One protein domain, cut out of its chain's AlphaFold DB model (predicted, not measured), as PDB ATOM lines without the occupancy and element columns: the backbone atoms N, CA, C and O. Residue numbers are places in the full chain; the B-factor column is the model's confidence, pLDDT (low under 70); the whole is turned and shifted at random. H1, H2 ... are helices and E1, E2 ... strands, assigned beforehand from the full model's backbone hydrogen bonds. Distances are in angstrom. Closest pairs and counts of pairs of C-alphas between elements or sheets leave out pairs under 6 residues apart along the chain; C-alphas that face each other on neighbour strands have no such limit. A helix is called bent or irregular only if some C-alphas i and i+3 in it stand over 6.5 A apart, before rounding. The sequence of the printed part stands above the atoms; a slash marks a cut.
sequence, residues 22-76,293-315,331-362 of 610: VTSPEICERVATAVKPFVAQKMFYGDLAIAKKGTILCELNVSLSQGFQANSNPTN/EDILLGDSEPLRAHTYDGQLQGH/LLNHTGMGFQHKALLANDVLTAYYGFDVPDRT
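AT A GLANCE: This is residues 22 to 76, 293 to 315 and 331 to 362 of the 610 residues of a protein of Alteromonas sp. KUL49 (UniProt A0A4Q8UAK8). What shape do these atoms make? A sheet of four strands is covered on one face by two helices side by side, H1 and H2, while a separate hairpin of E4 and the long, bent E5 lies past the sheet's E6 edge, near H2. Which parts come in which order? The printed part has 110 residues, with H1 E1 E2 E3 E4 E5 E6 H2 along the chain; the class is mixed, helices and strands. The larger sheet has the order E3 - E2 - E1 - E6, all antiparallel. How large is it? It is compact, with a radius of gyration of the C-alphas of 13.5 A and spans of 39 by 29 by 29 A.

IN THESE COORDINATES: Where does the first helix run? H1, residues 24 to 40, begins at C-alpha 24 (-13.967, 23.421, 9.446) and is 24.0 A long. It has a kink of 38 degrees near residue 34 and is only just irregular: C-alphas 34 and 37 are 7.0 A apart. Where are the strands? E1 is residues 46 to 52, 20.5 A; E2 55 to 63, 23.6 A; E3 67 to 71, 12.5 A. E4 is residues 293 to 295, 6.3 A; E5 303 to 312, 27.9 A, bends by 56 degrees at residue 306; E6 is 331 to 333, 6.5 A. Where does H2 end? H2, residues 339 to 353, is 20.6 A long and ends at C-alpha 353 (-5.787, 25.190, 15.279).

HOW THE PARTS SIT: How are the strands joined? E1, E2 and E3 form a meander, each strand the antiparallel neighbour of the one before, with N 48 and O 60 at 2.9 A and N 69 and O 61 at 2.9 A. E6 is antiparallel to E1, with N 47 and O 332 at 2.9 A; in the hairpin E4 and E5, N 295 and O 303 are 2.8 A apart. Where are the helices? Both are on the same face of the larger sheet, making two layers: H1 over E2 at a height of 8.3 A, H2 over E1 at 9.6 A. They touch, closest at the C-alphas of Val 31 and Val 349, 5.3 A, opposite ways at a shallow tilt of 34 degrees, only just short of steep. Are their backbones within hydrogen-bond range? Every O i to N i+4 pair of H2 is, and 11 of 13 in H1.

THE WHOLE: How far does it reach? The two C-alphas farthest apart, those of Ser 65 and Glu 301, are 40.3 A apart. Where is it cut? Residues 77 to 292 are not printed, a gap of 29.2 A between C-alphas 76 and 293; residues 316 to 330 are not printed, a gap of 10.9 A between C-alphas 315 and 331. Where is confidence low? Residues 65 to 75 have pLDDT under 70.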
ATOM      1  N   VAL A  22     -15.318  21.612  16.920       75.88
ATOM      2  CA  VAL A  22     -14.992  22.809  16.138       75.88
ATOM      3  C   VAL A  22     -15.169  22.473  14.660       75.88
ATOM      4  O   VAL A  22     -14.673  21.450  14.179       75.88
ATOM      5  N   THR A  23     -15.919  23.308  13.955       83.44
ATOM      6  CA  THR A  23     -16.242  23.099  12.542       83.44
ATOM      7  C   THR A  23     -15.083  23.540  11.641       83.44
ATOM      8  O   THR A  23     -14.280  24.395  12.018       83.44
ATOM      9  N   SER A  24     -14.989  22.997  10.420       84.44
ATOM     10  CA  SER A  24     -13.967  23.421   9.446       84.44
ATOM     11  C   SER A  24     -13.956  24.942   9.187       84.44
ATOM     12  O   SER A  24     -12.869  25.518   9.181       84.44
ATOM     13  N   PRO A  25     -15.110  25.638   9.054       88.50
ATOM     14  CA  PRO A  25     -15.131  27.099   8.939       88.50
ATOM     15  C   PRO A  25     -14.507  27.834  10.134       88.50
ATOM     16  O   PRO A  25     -13.723  28.757   9.930       88.50
ATOM     17  N   GLU A  26     -14.795  27.406  11.368       91.06
ATOM     18  CA  GLU A  26     -14.220  28.012  12.581       91.06
ATOM     19  C   GLU A  26     -12.705  27.790  12.665       91.06
ATOM     20  O   GLU A  26     -11.957  28.705  13.014       91.06
ATOM     21  N   ILE A  27     -12.228  26.591  12.306       91.94
ATOM     22  CA  ILE A  27     -10.789  26.313  12.194       91.94
ATOM     23  C   ILE A  27     -10.165  27.260  11.171       91.94
ATOM     24  O   ILE A  27      -9.131  27.867  11.444       91.94
ATOM     25  N   CYS A  28     -10.801  27.423  10.013       92.81
ATOM     26  CA  CYS A  28     -10.240  28.244   8.955       92.81
ATOM     27  C   CYS A  28     -10.201  29.734   9.309       92.81
ATOM     28  O   CYS A  28      -9.236  30.414   8.971       92.81
ATOM     29  N   GLU A  29     -11.173  30.238  10.071       92.69
ATOM     30  CA  GLU A  29     -11.150  31.607  10.600       92.69
ATOM     31  C   GLU A  29      -9.996  31.839  11.594       92.69
ATOM     32  O   GLU A  29      -9.309  32.869  11.537       92.69
ATOM     33  N   ARG A  30      -9.736  30.869  12.481       93.81
ATOM     34  CA  ARG A  30      -8.607  30.918  13.427       93.81
ATOM     35  C   ARG A  30      -7.268  30.892  12.698       93.81
ATOM     36  O   ARG A  30      -6.430  31.764  12.924       93.81
ATOM     37  N   VAL A  31      -7.100  29.943  11.777       94.19
ATOM     38  CA  VAL A  31      -5.898  29.820  10.941       94.19
ATOM     39  C   VAL A  31      -5.687  31.100  10.127       94.19
ATOM     40  O   VAL A  31      -4.602  31.674  10.159       94.19
ATOM     41  N   ALA A  32      -6.732  31.632   9.486       93.62
ATOM     42  CA  ALA A  32      -6.668  32.902   8.764       93.62
ATOM     43  C   ALA A  32      -6.181  34.053   9.650       93.62
ATOM     44  O   ALA A  32      -5.390  34.888   9.213       93.62
ATOM     45  N   THR A  33      -6.623  34.098  10.907       93.38
ATOM     46  CA  THR A  33      -6.203  35.123  11.866       93.38
ATOM     47  C   THR A  33      -4.718  35.021  12.213       93.38
ATOM     48  O   THR A  33      -4.051  36.054  12.237       93.38
ATOM     49  N   ALA A  34      -4.177  33.809  12.367       95.38
ATOM     50  CA  ALA A  34      -2.744  33.592  12.582       95.38
ATOM     51  C   ALA A  34      -1.879  34.010  11.377       95.38
ATOM     52  O   ALA A  34      -0.778  34.528  11.546       95.38
ATOM     53  N   VAL A  35      -2.386  33.846  10.149       95.62
ATOM     54  CA  VAL A  35      -1.649  34.183   8.917       95.62
ATOM     55  C   VAL A  35      -1.650  35.698   8.626       95.62
ATOM     56  O   VAL A  35      -0.696  36.218   8.038       95.62
ATOM     57  N   LYS A  36      -2.678  36.447   9.063       93.88
ATOM     58  CA  LYS A  36      -2.854  37.890   8.770       93.88
ATOM     59  C   LYS A  36      -1.608  38.756   9.031       93.88
ATOM     60  O   LYS A  36      -1.269  39.536   8.135       93.88
ATOM     61  N   PRO A  37      -0.903  38.662  10.177       94.75
ATOM     62  CA  PRO A  37       0.301  39.457  10.415       94.75
ATOM     63  C   PRO A  37       1.400  39.216   9.373       94.75
ATOM     64  O   PRO A  37       2.038  40.167   8.926       94.75
ATOM     65  N   PHE A  38       1.588  37.971   8.931       95.44
ATOM     66  CA  PHE A  38       2.601  37.620   7.935       95.44
ATOM     67  C   PHE A  38       2.250  38.184   6.557       95.44
ATOM     68  O   PHE A  38       3.131  38.708   5.878       95.44
ATOM     69  N   VAL A  39       0.971  38.179   6.165       93.56
ATOM     70  CA  VAL A  39       0.517  38.829   4.919       93.56
ATOM     71  C   VAL A  39       0.660  40.347   4.993       93.56
ATOM     72  O   VAL A  39       1.175  40.979   4.066       93.56
ATOM     73  N   ALA A  40       0.234  40.956   6.103       92.75
ATOM     74  CA  ALA A  40       0.322  42.401   6.308       92.75
ATOM     75  C   ALA A  40       1.776  42.892   6.232       92.75
ATOM     76  O   ALA A  40       2.057  43.943   5.646       92.75
ATOM     77  N   GLN A  41       2.696  42.083   6.760       93.25
ATOM     78  CA  GLN A  41       4.134  42.319   6.724       93.25
ATOM     79  C   GLN A  41       4.821  41.779   5.460       93.25
ATOM     80  O   GLN A  41       6.049  41.760   5.393       93.25
ATOM     81  N   LYS A  42       4.047  41.385   4.438       92.56
ATOM     82  CA  LYS A  42       4.535  40.949   3.118       92.56
ATOM     83  C   LYS A  42       5.431  39.706   3.175       92.56
ATOM     84  O   LYS A  42       6.238  39.500   2.281       92.56
ATOM     85  N   MET A  43       5.368  38.926   4.247       92.88
ATOM     86  CA  MET A  43       6.226  37.763   4.456       92.88
ATOM     87  C   MET A  43       5.660  36.543   3.727       92.88
ATOM     88  O   MET A  43       6.406  35.844   3.053       92.88
ATOM     89  N   PHE A  44       4.343  36.327   3.809       94.25
ATOM     90  CA  PHE A  44       3.680  35.151   3.245       94.25
ATOM     91  C   PHE A  44       2.848  35.476   2.001       94.25
ATOM     92  O   PHE A  44       1.934  36.303   2.067       94.25
ATOM     93  N   TYR A  45       3.153  34.772   0.911       92.19
ATOM     94  CA  TYR A  45       2.377  34.709  -0.322       92.19
ATOM     95  C   TYR A  45       2.470  33.298  -0.915       92.19
ATOM     96  O   TYR A  45       3.549  32.828  -1.282       92.19
ATOM     97  N   GLY A  46       1.338  32.613  -0.992       93.94
ATOM     98  CA  GLY A  46       1.249  31.234  -1.451       93.94
ATOM     99  C   GLY A  46       0.100  30.494  -0.782       93.94
ATOM    100  O   GLY A  46      -0.893  31.119  -0.397       93.94
ATOM    101  N   ASP A  47       0.256  29.180  -0.643       94.56
ATOM    102  CA  ASP A  47      -0.776  28.281  -0.137       94.56
ATOM    103  C   ASP A  47      -0.438  27.755   1.254       94.56
ATOM    104  O   ASP A  47       0.702  27.388   1.549       94.56
ATOM    105  N   LEU A  48      -1.450  27.680   2.112       96.19
ATOM    106  CA  LEU A  48      -1.364  27.022   3.408       96.19
ATOM    107  C   LEU A  48      -2.565  26.103   3.597       96.19
ATOM    108  O   LEU A  48      -3.700  26.565   3.513       96.19
ATOM    109  N   ALA A  49      -2.322  24.834   3.910       96.12
ATOM    110  CA  ALA A  49      -3.368  23.857   4.185       96.12
ATOM    111  C   ALA A  49      -3.200  23.232   5.571       96.12
ATOM    112  O   ALA A  49      -2.095  22.858   5.966       96.12
ATOM    113  N   ILE A  50      -4.319  23.078   6.279       97.25
ATOM    114  CA  ILE A  50      -4.440  22.268   7.493       97.25
ATOM    115  C   ILE A  50      -5.385  21.116   7.205       97.25
ATOM    116  O   ILE A  50      -6.531  21.328   6.803       97.25
ATOM    117  N   ALA A  51      -4.915  19.897   7.443       96.31
ATOM    118  CA  ALA A  51      -5.674  18.677   7.243       96.31
ATOM    119  C   ALA A  51      -5.677  17.811   8.501       96.31
ATOM    120  O   ALA A  51      -4.724  17.822   9.274       96.31
ATOM    121  N   LYS A  52      -6.741  17.031   8.683       95.94
ATOM    122  CA  LYS A  52      -6.839  16.000   9.718       95.94
ATOM    123  C   LYS A  52      -7.242  14.682   9.082       95.94
ATOM    124  O   LYS A  52      -8.255  14.652   8.380       95.94
ATOM    125  N   LYS A  53      -6.484  13.608   9.326       94.44
ATOM    126  CA  LYS A  53      -6.738  12.279   8.738       94.44
ATOM    127  C   LYS A  53      -6.904  12.352   7.214       94.44
ATOM    128  O   LYS A  53      -7.898  11.887   6.655       94.44
ATOM    129  N   GLY A  54      -6.007  13.094   6.562       93.12
ATOM    130  CA  GLY A  54      -6.031  13.382   5.120       93.12
ATOM    131  C   GLY A  54      -7.165  14.278   4.607       93.12
ATOM    132  O   GLY A  54      -7.189  14.604   3.422       93.12
ATOM    133  N   THR A  55      -8.093  14.721   5.460       94.12
ATOM    134  CA  THR A  55      -9.171  15.639   5.066       94.12
ATOM    135  C   THR A  55      -8.746  17.079   5.321       94.12
ATOM    136  O   THR A  55      -8.506  17.455   6.468       94.12
ATOM    137  N   ILE A  56      -8.676  17.898   4.270       94.56
ATOM    138  CA  ILE A  56      -8.374  19.332   4.384       94.56
ATOM    139  C   ILE A  56      -9.521  20.029   5.123       94.56
ATOM    140  O   ILE A  56     -10.678  19.966   4.709       94.56
ATOM    141  N   LEU A  57      -9.189  20.677   6.238       94.31
ATOM    142  CA  LEU A  57     -10.115  21.442   7.073       94.31
ATOM    143  C   LEU A  57     -10.087  22.932   6.725       94.31
ATOM    144  O   LEU A  57     -11.102  23.610   6.845       94.31
ATOM    145  N   CYS A  58      -8.930  23.439   6.306       93.69
ATOM    146  CA  CYS A  58      -8.763  24.810   5.843       93.69
ATOM    147  C   CYS A  58      -7.663  24.872   4.793       93.69
ATOM    148  O   CYS A  58      -6.611  24.257   4.973       93.69
ATOM    149  N   GLU A  59      -7.895  25.664   3.749       92.19
ATOM    150  CA  GLU A  59      -6.877  26.054   2.786       92.19
ATOM    151  C   GLU A  59      -6.946  27.563   2.539       92.19
ATOM    152  O   GLU A  59      -8.010  28.144   2.312       92.19
ATOM    153  N   LEU A  60      -5.798  28.219   2.629       91.69
ATOM    154  CA  LEU A  60      -5.647  29.649   2.419       91.69
ATOM    155  C   LEU A  60      -4.748  29.871   1.214       91.69
ATOM    156  O   LEU A  60      -3.679  29.274   1.142       91.69
ATOM    157  N   ASN A  61      -5.159  30.773   0.326       90.38
ATOM    158  CA  ASN A  61      -4.342  31.254  -0.780       90.38
ATOM    159  C   ASN A  61      -4.108  32.759  -0.611       90.38
ATOM    160  O   ASN A  61      -5.033  33.537  -0.361       90.38
ATOM    161  N   VAL A  62      -2.855  33.180  -0.736       88.44
ATOM    162  CA  VAL A  62      -2.464  34.587  -0.640       88.44
ATOM    163  C   VAL A  62      -1.687  34.956  -1.890       88.44
ATOM    164  O   VAL A  62      -0.517  34.608  -2.019       88.44
ATOM    165  N   SER A  63      -2.323  35.687  -2.805       82.88
ATOM    166  CA  SER A  63      -1.694  36.121  -4.057       82.88
ATOM    167  C   SER A  63      -1.333  37.607  -4.036       82.88
ATOM    168  O   SER A  63      -1.957  38.418  -3.344       82.88
ATOM    169  N   LEU A  64      -0.333  37.995  -4.834       75.12
ATOM    170  CA  LEU A  64       0.046  39.402  -4.999       75.12
ATOM    171  C   LEU A  64      -1.079  40.262  -5.596       75.12
ATOM    172  O   LEU A  64      -1.235  41.416  -5.198       75.12
ATOM    173  N   SER A  65      -1.835  39.720  -6.556       66.38
ATOM    174  CA  SER A  65      -2.828  40.463  -7.343       66.38
ATOM    175  C   SER A  65      -4.200  40.556  -6.677       66.38
ATOM    176  O   SER A  65      -4.919  41.521  -6.926       66.38
ATOM    177  N   GLN A  66      -4.566  39.586  -5.833       59.41
ATOM    178  CA  GLN A  66      -5.898  39.513  -5.217       59.41
ATOM    179  C   GLN A  66      -5.881  39.621  -3.683       59.41
ATOM    180  O   GLN A  66      -6.940  39.777  -3.078       59.41
ATOM    181  N   GLY A  67      -4.707  39.586  -3.042       61.50
ATOM    182  CA  GLY A  67      -4.585  39.638  -1.585       61.50
ATOM    183  C   GLY A  67      -4.913  38.306  -0.899       61.50
ATOM    184  O   GLY A  67      -4.747  37.237  -1.483       61.50
ATOM    185  N   PHE A  68      -5.326  38.372   0.371       59.41
ATOM    186  CA  PHE A  68      -5.654  37.204   1.200       59.41
ATOM    187  C   PHE A  68      -7.036  36.634   0.844       59.41
ATOM    188  O   PHE A  68      -8.029  37.356   0.949       59.41
ATOM    189  N   GLN A  69      -7.111  35.344   0.501       65.12
ATOM    190  CA  GLN A  69      -8.363  34.617   0.268       65.12
ATOM    191  C   GLN A  69      -8.399  33.305   1.064       65.12
ATOM    192  O   GLN A  69      -7.523  32.450   0.940       65.12
ATOM    193  N   ALA A  70      -9.439  33.137   1.882       62.12
ATOM    194  CA  ALA A  70      -9.742  31.860   2.521       62.12
ATOM    195  C   ALA A  70     -10.694  31.072   1.618       62.12
ATOM    196  O   ALA A  70     -11.802  31.541   1.349       62.12
ATOM    197  N   ASN A  71     -10.272  29.893   1.156       56.66
ATOM    198  CA  ASN A  71     -11.043  29.073   0.229       56.66
ATOM    199  C   ASN A  71     -11.434  27.750   0.898       56.66
ATOM    200  O   ASN A  71     -10.620  27.076   1.518       56.66
ATOM    201  N   SER A  72     -12.695  27.341   0.751       45.81
ATOM    202  CA  SER A  72     -13.150  26.008   1.176       45.81
ATOM    203  C   SER A  72     -12.854  24.911   0.145       45.81
ATOM    204  O   SER A  72     -13.068  23.737   0.437       45.81
ATOM    205  N   ASN A  73     -12.369  25.283  -1.045       47.28
ATOM    206  CA  ASN A  73     -11.955  24.367  -2.104       47.28
ATOM    207  C   ASN A  73     -10.449  24.502  -2.357       47.28
ATOM    208  O   ASN A  73      -9.980  25.639  -2.469       47.28
ATOM    209  N   PRO A  74      -9.722  23.384  -2.523       55.09
ATOM    210  CA  PRO A  74      -8.299  23.433  -2.796       55.09
ATOM    211  C   PRO A  74      -7.963  24.180  -4.077       55.09
ATOM    212  O   PRO A  74      -8.617  23.972  -5.105       55.09
ATOM    213  N   THR A  75      -6.939  25.029  -4.034       65.38
ATOM    214  CA  THR A  75      -6.416  25.657  -5.244       65.38
ATOM    215  C   THR A  75      -5.464  24.684  -5.940       65.38
ATOM    216  O   THR A  75      -4.660  24.006  -5.307       65.38
ATOM    217  N   ASN A  76      -5.545  24.581  -7.269       75.25
ATOM    218  CA  ASN A  76      -4.628  23.746  -8.061       75.25
ATOM    219  C   ASN A  76      -3.314  24.488  -8.375       75.25
ATOM    220  O   ASN A  76      -2.725  24.290  -9.440       75.25
ATOM    221  N   GLU A 293      10.672  16.265  15.043       93.56
ATOM    222  CA  GLU A 293      10.806  17.455  15.881       93.56
ATOM    223  C   GLU A 293       9.685  17.504  16.916       93.56
ATOM    224  O   GLU A 293       8.560  17.079  16.647       93.56
ATOM    225  N   ASP A 294       9.999  18.054  18.084       94.00
ATOM    226  CA  ASP A 294       9.015  18.358  19.116       94.00
ATOM    227  C   ASP A 294       8.530  19.802  18.937       94.00
ATOM    228  O   ASP A 294       9.306  20.759  18.994       94.00
ATOM    229  N   ILE A 295       7.228  19.962  18.715       92.25
ATOM    230  CA  ILE A 295       6.565  21.248  18.518       92.25
ATOM    231  C   ILE A 295       5.903  21.668  19.827       92.25
ATOM    232  O   ILE A 295       4.934  21.057  20.277       92.25
ATOM    233  N   LEU A 296       6.403  22.746  20.426       89.56
ATOM    234  CA  LEU A 296       5.826  23.330  21.634       89.56
ATOM    235  C   LEU A 296       4.767  24.384  21.275       89.56
ATOM    236  O   LEU A 296       5.059  25.318  20.522       89.56
ATOM    237  N   LEU A 297       3.558  24.254  21.830       88.44
ATOM    238  CA  LEU A 297       2.448  25.192  21.634       88.44
ATOM    239  C   LEU A 297       2.049  25.825  22.975       88.44
ATOM    240  O   LEU A 297       1.255  25.277  23.737       88.44
ATOM    241  N   GLY A 298       2.607  26.999  23.280       74.69
ATOM    242  CA  GLY A 298       2.396  27.645  24.579       74.69
ATOM    243  C   GLY A 298       2.917  26.779  25.732       74.69
ATOM    244  O   GLY A 298       4.039  26.286  25.665       74.69
ATOM    245  N   ASP A 299       2.089  26.583  26.761       75.94
ATOM    246  CA  ASP A 299       2.405  25.753  27.935       75.94
ATOM    247  C   ASP A 299       1.935  24.285  27.784       75.94
ATOM    248  O   ASP A 299       1.750  23.583  28.780       75.94
ATOM    249  N   SER A 300       1.666  23.816  26.556       81.56
ATOM    250  CA  SER A 300       1.253  22.428  26.309       81.56
ATOM    251  C   SER A 300       2.416  21.442  26.436       81.56
ATOM    252  O   SER A 300       3.584  21.809  26.316       81.56
ATOM    253  N   GLU A 301       2.092  20.153  26.576       87.88
ATOM    254  CA  GLU A 301       3.069  19.102  26.278       87.88
ATOM    255  C   GLU A 301       3.540  19.225  24.814       87.88
ATOM    256  O   GLU A 301       2.738  19.626  23.955       87.88
ATOM    257  N   PRO A 302       4.814  18.914  24.510       92.56
ATOM    258  CA  PRO A 302       5.310  18.948  23.142       92.56
ATOM    259  C   PRO A 302       4.570  17.948  22.248       92.56
ATOM    260  O   PRO A 302       4.341  16.801  22.634       92.56
ATOM    261  N   LEU A 303       4.214  18.384  21.042       94.25
ATOM    262  CA  LEU A 303       3.605  17.544  20.015       94.25
ATOM    263  C   LEU A 303       4.681  17.036  19.071       94.25
ATOM    264  O   LEU A 303       5.461  17.825  18.536       94.25
ATOM    265  N   ARG A 304       4.702  15.731  18.819       96.00
ATOM    266  CA  ARG A 304       5.736  15.139  17.988       96.00
ATOM    267  C   ARG A 304       5.354  15.235  16.517       96.00
ATOM    268  O   ARG A 304       4.243  14.883  16.122       96.00
ATOM    269  N   ALA A 305       6.278  15.716  15.693       96.88
ATOM    270  CA  ALA A 305       6.034  15.968  14.283       96.88
ATOM    271  C   ALA A 305       7.060  15.276  13.386       96.88
ATOM    272  O   ALA A 305       8.264  15.402  13.600       96.88
ATOM    273  N   HIS A 306       6.590  14.627  12.321       97.81
ATOM    274  CA  HIS A 306       7.423  14.367  11.150       97.81
ATOM    275  C   HIS A 306       7.407  15.589  10.241       97.81
ATOM    276  O   HIS A 306       6.345  16.103   9.884       97.81
ATOM    277  N   THR A 307       8.589  16.071   9.863       97.69
ATOM    278  CA  THR A 307       8.718  17.294   9.078       97.69
ATOM    279  C   THR A 307       9.819  17.249   8.035       97.69
ATOM    280  O   THR A 307      10.851  16.599   8.202       97.69
ATOM    281  N   TYR A 308       9.609  18.009   6.963       97.62
ATOM    282  CA  TYR A 308      10.679  18.453   6.092       97.62
ATOM    283  C   TYR A 308      10.425  19.872   5.572       97.62
ATOM    284  O   TYR A 308       9.276  20.310   5.472       97.62
ATOM    285  N   ASP A 309      11.497  20.590   5.237       96.25
ATOM    286  CA  ASP A 309      11.430  21.919   4.625       96.25
ATOM    287  C   ASP A 309      12.164  21.956   3.283       96.25
ATOM    288  O   ASP A 309      13.046  21.143   2.998       96.25
ATOM    289  N   GLY A 310      11.775  22.917   2.454       96.06
ATOM    290  CA  GLY A 310      12.476  23.280   1.238       96.06
ATOM    291  C   GLY A 310      12.658  24.786   1.143       96.06
ATOM    292  O   GLY A 310      11.782  25.574   1.511       96.06
ATOM    293  N   GLN A 311      13.800  25.199   0.601       94.06
ATOM    294  CA  GLN A 311      14.065  26.593   0.294       94.06
ATOM    295  C   GLN A 311      15.049  26.699  -0.868       94.06
ATOM    296  O   GLN A 311      16.093  26.046  -0.863       94.06
ATOM    297  N   LEU A 312      14.709  27.536  -1.841       90.62
ATOM    298  CA  LEU A 312      15.592  28.011  -2.900       90.62
ATOM    299  C   LEU A 312      15.312  29.500  -3.131       90.62
ATOM    300  O   LEU A 312      14.472  30.113  -2.466       90.62
ATOM    301  N   GLN A 313      16.042  30.104  -4.062       86.75
ATOM    302  CA  GLN A 313      15.829  31.484  -4.464       86.75
ATOM    303  C   GLN A 313      14.392  31.658  -4.968       86.75
ATOM    304  O   GLN A 313      14.012  31.100  -5.989       86.75
ATOM    305  N   GLY A 314      13.606  32.444  -4.236       89.06
ATOM    306  CA  GLY A 314      12.261  32.848  -4.625       89.06
ATOM    307  C   GLY A 314      11.131  31.866  -4.327       89.06
ATOM    308  O   GLY A 314       9.979  32.253  -4.462       89.06
ATOM    309  N   HIS A 315      11.398  30.672  -3.792       92.75
ATOM    310  CA  HIS A 315      10.343  29.805  -3.258       92.75
ATOM    311  C   HIS A 315      10.787  28.973  -2.061       92.75
ATOM    312  O   HIS A 315      11.966  28.794  -1.757       92.75
ATOM    313  N   LEU A 331       2.726  24.313   3.950       97.94
ATOM    314  CA  LEU A 331       2.974  25.713   3.628       97.94
ATOM    315  C   LEU A 331       3.831  25.763   2.363       97.94
ATOM    316  O   LEU A 331       4.940  25.233   2.343       97.94
ATOM    317  N   LEU A 332       3.327  26.417   1.320       97.31
ATOM    318  CA  LEU A 332       4.013  26.694   0.060       97.31
ATOM    319  C   LEU A 332       4.064  28.205  -0.131       97.31
ATOM    320  O   LEU A 332       3.047  28.878  -0.006       97.31
ATOM    321  N   ASN A 333       5.241  28.757  -0.400       95.00
ATOM    322  CA  ASN A 333       5.426  30.202  -0.441       95.00
ATOM    323  C   ASN A 333       6.412  30.612  -1.537       95.00
ATOM    324  O   ASN A 333       7.529  30.097  -1.574       95.00
ATOM    325  N   HIS A 334       6.031  31.585  -2.367       91.88
ATOM    326  CA  HIS A 334       6.800  32.039  -3.536       91.88
ATOM    327  C   HIS A 334       7.613  33.327  -3.301       91.88
ATOM    328  O   HIS A 334       7.852  34.091  -4.226       91.88
ATOM    329  N   THR A 335       8.021  33.610  -2.059       88.00
ATOM    330  CA  THR A 335       8.939  34.729  -1.729       88.00
ATOM    331  C   THR A 335      10.289  34.272  -1.181       88.00
ATOM    332  O   THR A 335      11.063  35.080  -0.674       88.00
ATOM    333  N   GLY A 336      10.579  32.966  -1.228       82.56
ATOM    334  CA  GLY A 336      11.820  32.406  -0.681       82.56
ATOM    335  C   GLY A 336      11.931  32.462   0.850       82.56
ATOM    336  O   GLY A 336      13.049  32.410   1.363       82.56
ATOM    337  N   MET A 337      10.806  32.560   1.574       92.88
ATOM    338  CA  MET A 337      10.738  32.638   3.044       92.88
ATOM    339  C   MET A 337      11.669  31.631   3.745       92.88
ATOM    340  O   MET A 337      11.623  30.422   3.492       92.88
ATOM    341  N   GLY A 338      12.480  32.145   4.675       92.75
ATOM    342  CA  GLY A 338      13.434  31.403   5.510       92.75
ATOM    343  C   GLY A 338      12.801  30.328   6.387       92.75
ATOM    344  O   GLY A 338      11.598  30.344   6.650       92.75
ATOM    345  N   PHE A 339      13.590  29.340   6.810       92.75
ATOM    346  CA  PHE A 339      13.110  28.262   7.681       92.75
ATOM    347  C   PHE A 339      12.514  28.800   8.986       92.75
ATOM    348  O   PHE A 339      11.402  28.414   9.339       92.75
ATOM    349  N   GLN A 340      13.185  29.741   9.654       91.94
ATOM    350  CA  GLN A 340      12.742  30.273  10.944       91.94
ATOM    351  C   GLN A 340      11.381  30.971  10.831       91.94
ATOM    352  O   GLN A 340      10.526  30.816  11.700       91.94
ATOM    353  N   HIS A 341      11.134  31.705   9.740       94.81
ATOM    354  CA  HIS A 341       9.833  32.335   9.490       94.81
ATOM    355  C   HIS A 341       8.743  31.326   9.130       94.81
ATOM    356  O   HIS A 341       7.621  31.479   9.613       94.81
ATOM    357  N   LYS A 342       9.062  30.292   8.337       96.50
ATOM    358  CA  LYS A 342       8.116  29.202   8.037       96.50
ATOM    359  C   LYS A 342       7.729  28.446   9.308       96.50
ATOM    360  O   LYS A 342       6.544  28.239   9.539       96.50
ATOM    361  N   ALA A 343       8.705  28.092  10.144       95.00
ATOM    362  CA  ALA A 343       8.483  27.411  11.417       95.00
ATOM    363  C   ALA A 343       7.660  28.274  12.386       95.00
ATOM    364  O   ALA A 343       6.743  27.768  13.028       95.00
ATOM    365  N   LEU A 344       7.928  29.584  12.446       95.25
ATOM    366  CA  LEU A 344       7.141  30.527  13.244       95.25
ATOM    367  C   LEU A 344       5.680  30.591  12.777       95.25
ATOM    368  O   LEU A 344       4.775  30.489  13.599       95.25
ATOM    369  N   LEU A 345       5.448  30.727  11.468       97.00
ATOM    370  CA  LEU A 345       4.100  30.741  10.898       97.00
ATOM    371  C   LEU A 345       3.382  29.404  11.126       97.00
ATOM    372  O   LEU A 345       2.216  29.390  11.513       97.00
ATOM    373  N   ALA A 346       4.077  28.281  10.943       97.31
ATOM    374  CA  ALA A 346       3.529  26.958  11.218       97.31
ATOM    375  C   ALA A 346       3.136  26.799  12.695       97.31
ATOM    376  O   ALA A 346       2.047  26.309  12.985       97.31
ATOM    377  N   ASN A 347       3.973  27.266  13.624       95.88
ATOM    378  CA  ASN A 347       3.677  27.244  15.055       95.88
ATOM    379  C   ASN A 347       2.463  28.122  15.405       95.88
ATOM    380  O   ASN A 347       1.575  27.658  16.117       95.88
ATOM    381  N   ASP A 348       2.365  29.337  14.857       96.62
ATOM    382  CA  ASP A 348       1.216  30.232  15.069       96.62
ATOM    383  C   ASP A 348      -0.086  29.623  14.522       96.62
ATOM    384  O   ASP A 348      -1.141  29.700  15.154       96.62
ATOM    385  N   VAL A 349      -0.019  28.964  13.363       97.31
ATOM    386  CA  VAL A 349      -1.162  28.274  12.757       97.31
ATOM    387  C   VAL A 349      -1.592  27.058  13.575       97.31
ATOM    388  O   VAL A 349      -2.789  26.875  13.797       97.31
ATOM    389  N   LEU A 350      -0.649  26.240  14.049       96.62
ATOM    390  CA  LEU A 350      -0.960  25.110  14.924       96.62
ATOM    391  C   LEU A 350      -1.524  25.594  16.266       96.62
ATOM    392  O   LEU A 350      -2.547  25.084  16.713       96.62
ATOM    393  N   THR A 351      -0.949  26.643  16.855       95.38
ATOM    394  CA  THR A 351      -1.474  27.312  18.059       95.38
ATOM    395  C   THR A 351      -2.943  27.709  17.861       95.38
ATOM    396  O   THR A 351      -3.800  27.358  18.675       95.38
ATOM    397  N   ALA A 352      -3.265  28.336  16.724       94.62
ATOM    398  CA  ALA A 352      -4.634  28.706  16.365       94.62
ATOM    399  C   ALA A 352      -5.556  27.490  16.167       94.62
ATOM    400  O   ALA A 352      -6.710  27.505  16.604       94.62
ATOM    401  N   TYR A 353      -5.057  26.437  15.514       94.81
ATOM    402  CA  TYR A 353      -5.787  25.190  15.279       94.81
ATOM    403  C   TYR A 353      -6.223  24.534  16.598       94.81
ATOM    404  O   TYR A 353      -7.396  24.188  16.752       94.81
ATOM    405  N   TYR A 354      -5.316  24.449  17.576       93.12
ATOM    406  CA  TYR A 354      -5.612  23.917  18.910       93.12
ATOM    407  C   TYR A 354      -6.421  24.881  19.795       93.12
ATOM    408  O   TYR A 354      -6.874  24.496  20.872       93.12
ATOM    409  N   GLY A 355      -6.686  26.103  19.322       90.88
ATOM    410  CA  GLY A 355      -7.508  27.089  20.022       90.88
ATOM    411  C   GLY A 355      -6.783  27.832  21.141       90.88
ATOM    412  O   GLY A 355      -7.450  28.374  22.019       90.88
ATOM    413  N   PHE A 356      -5.451  27.847  21.113       91.50
ATOM    414  CA  PHE A 356      -4.636  28.685  21.985       91.50
ATOM    415  C   PHE A 356      -4.542  30.118  21.441       91.50
ATOM    416  O   PHE A 356      -4.772  30.369  20.254       91.50
ATOM    417  N   ASP A 357      -4.171  31.057  22.312       91.12
ATOM    418  CA  ASP A 357      -3.966  32.451  21.930       91.12
ATOM    419  C   ASP A 357      -2.702  32.601  21.076       91.12
ATOM    420  O   ASP A 357      -1.588  32.293  21.502       91.12
ATOM    421  N   VAL A 358      -2.880  33.105  19.855       92.56
ATOM    422  CA  VAL A 358      -1.775  33.351  18.926       92.56
ATOM    423  C   VAL A 358      -1.120  34.693  19.260       92.56
ATOM    424  O   VAL A 358      -1.822  35.708  19.320       92.56
ATOM    425  N   PRO A 359       0.213  34.753  19.428       89.88
ATOM    426  CA  PRO A 359       0.902  36.016  19.657       89.88
ATOM    427  C   PRO A 359       0.737  36.987  18.481       89.88
ATOM    428  O   PRO A 359       0.898  36.614  17.319       89.88
ATOM    429  N   ASP A 360       0.504  38.268  18.770       89.44
ATOM    430  CA  ASP A 360       0.482  39.297  17.729       89.44
ATOM    431  C   ASP A 360       1.893  39.513  17.150       89.44
ATOM    432  O   ASP A 360       2.800  40.030  17.810       89.44
ATOM    433  N   ARG A 361       2.083  39.126  15.884       92.25
ATOM    434  CA  ARG A 361       3.357  39.270  15.163       92.25
ATOM    435  C   ARG A 361       3.509  40.603  14.426       92.25
ATOM    436  O   ARG A 361       4.548  40.830  13.810       92.25
ATOM    437  N   THR A 362       2.531  41.511  14.466       88.00
ATOM    438  CA  THR A 362       2.564  42.768  13.687       88.00
ATOM    439  C   THR A 362       3.763  43.661  14.007       88.00
ATOM    440  O   THR A 362       4.226  44.411  13.143       88.00
TER     441      THR A 362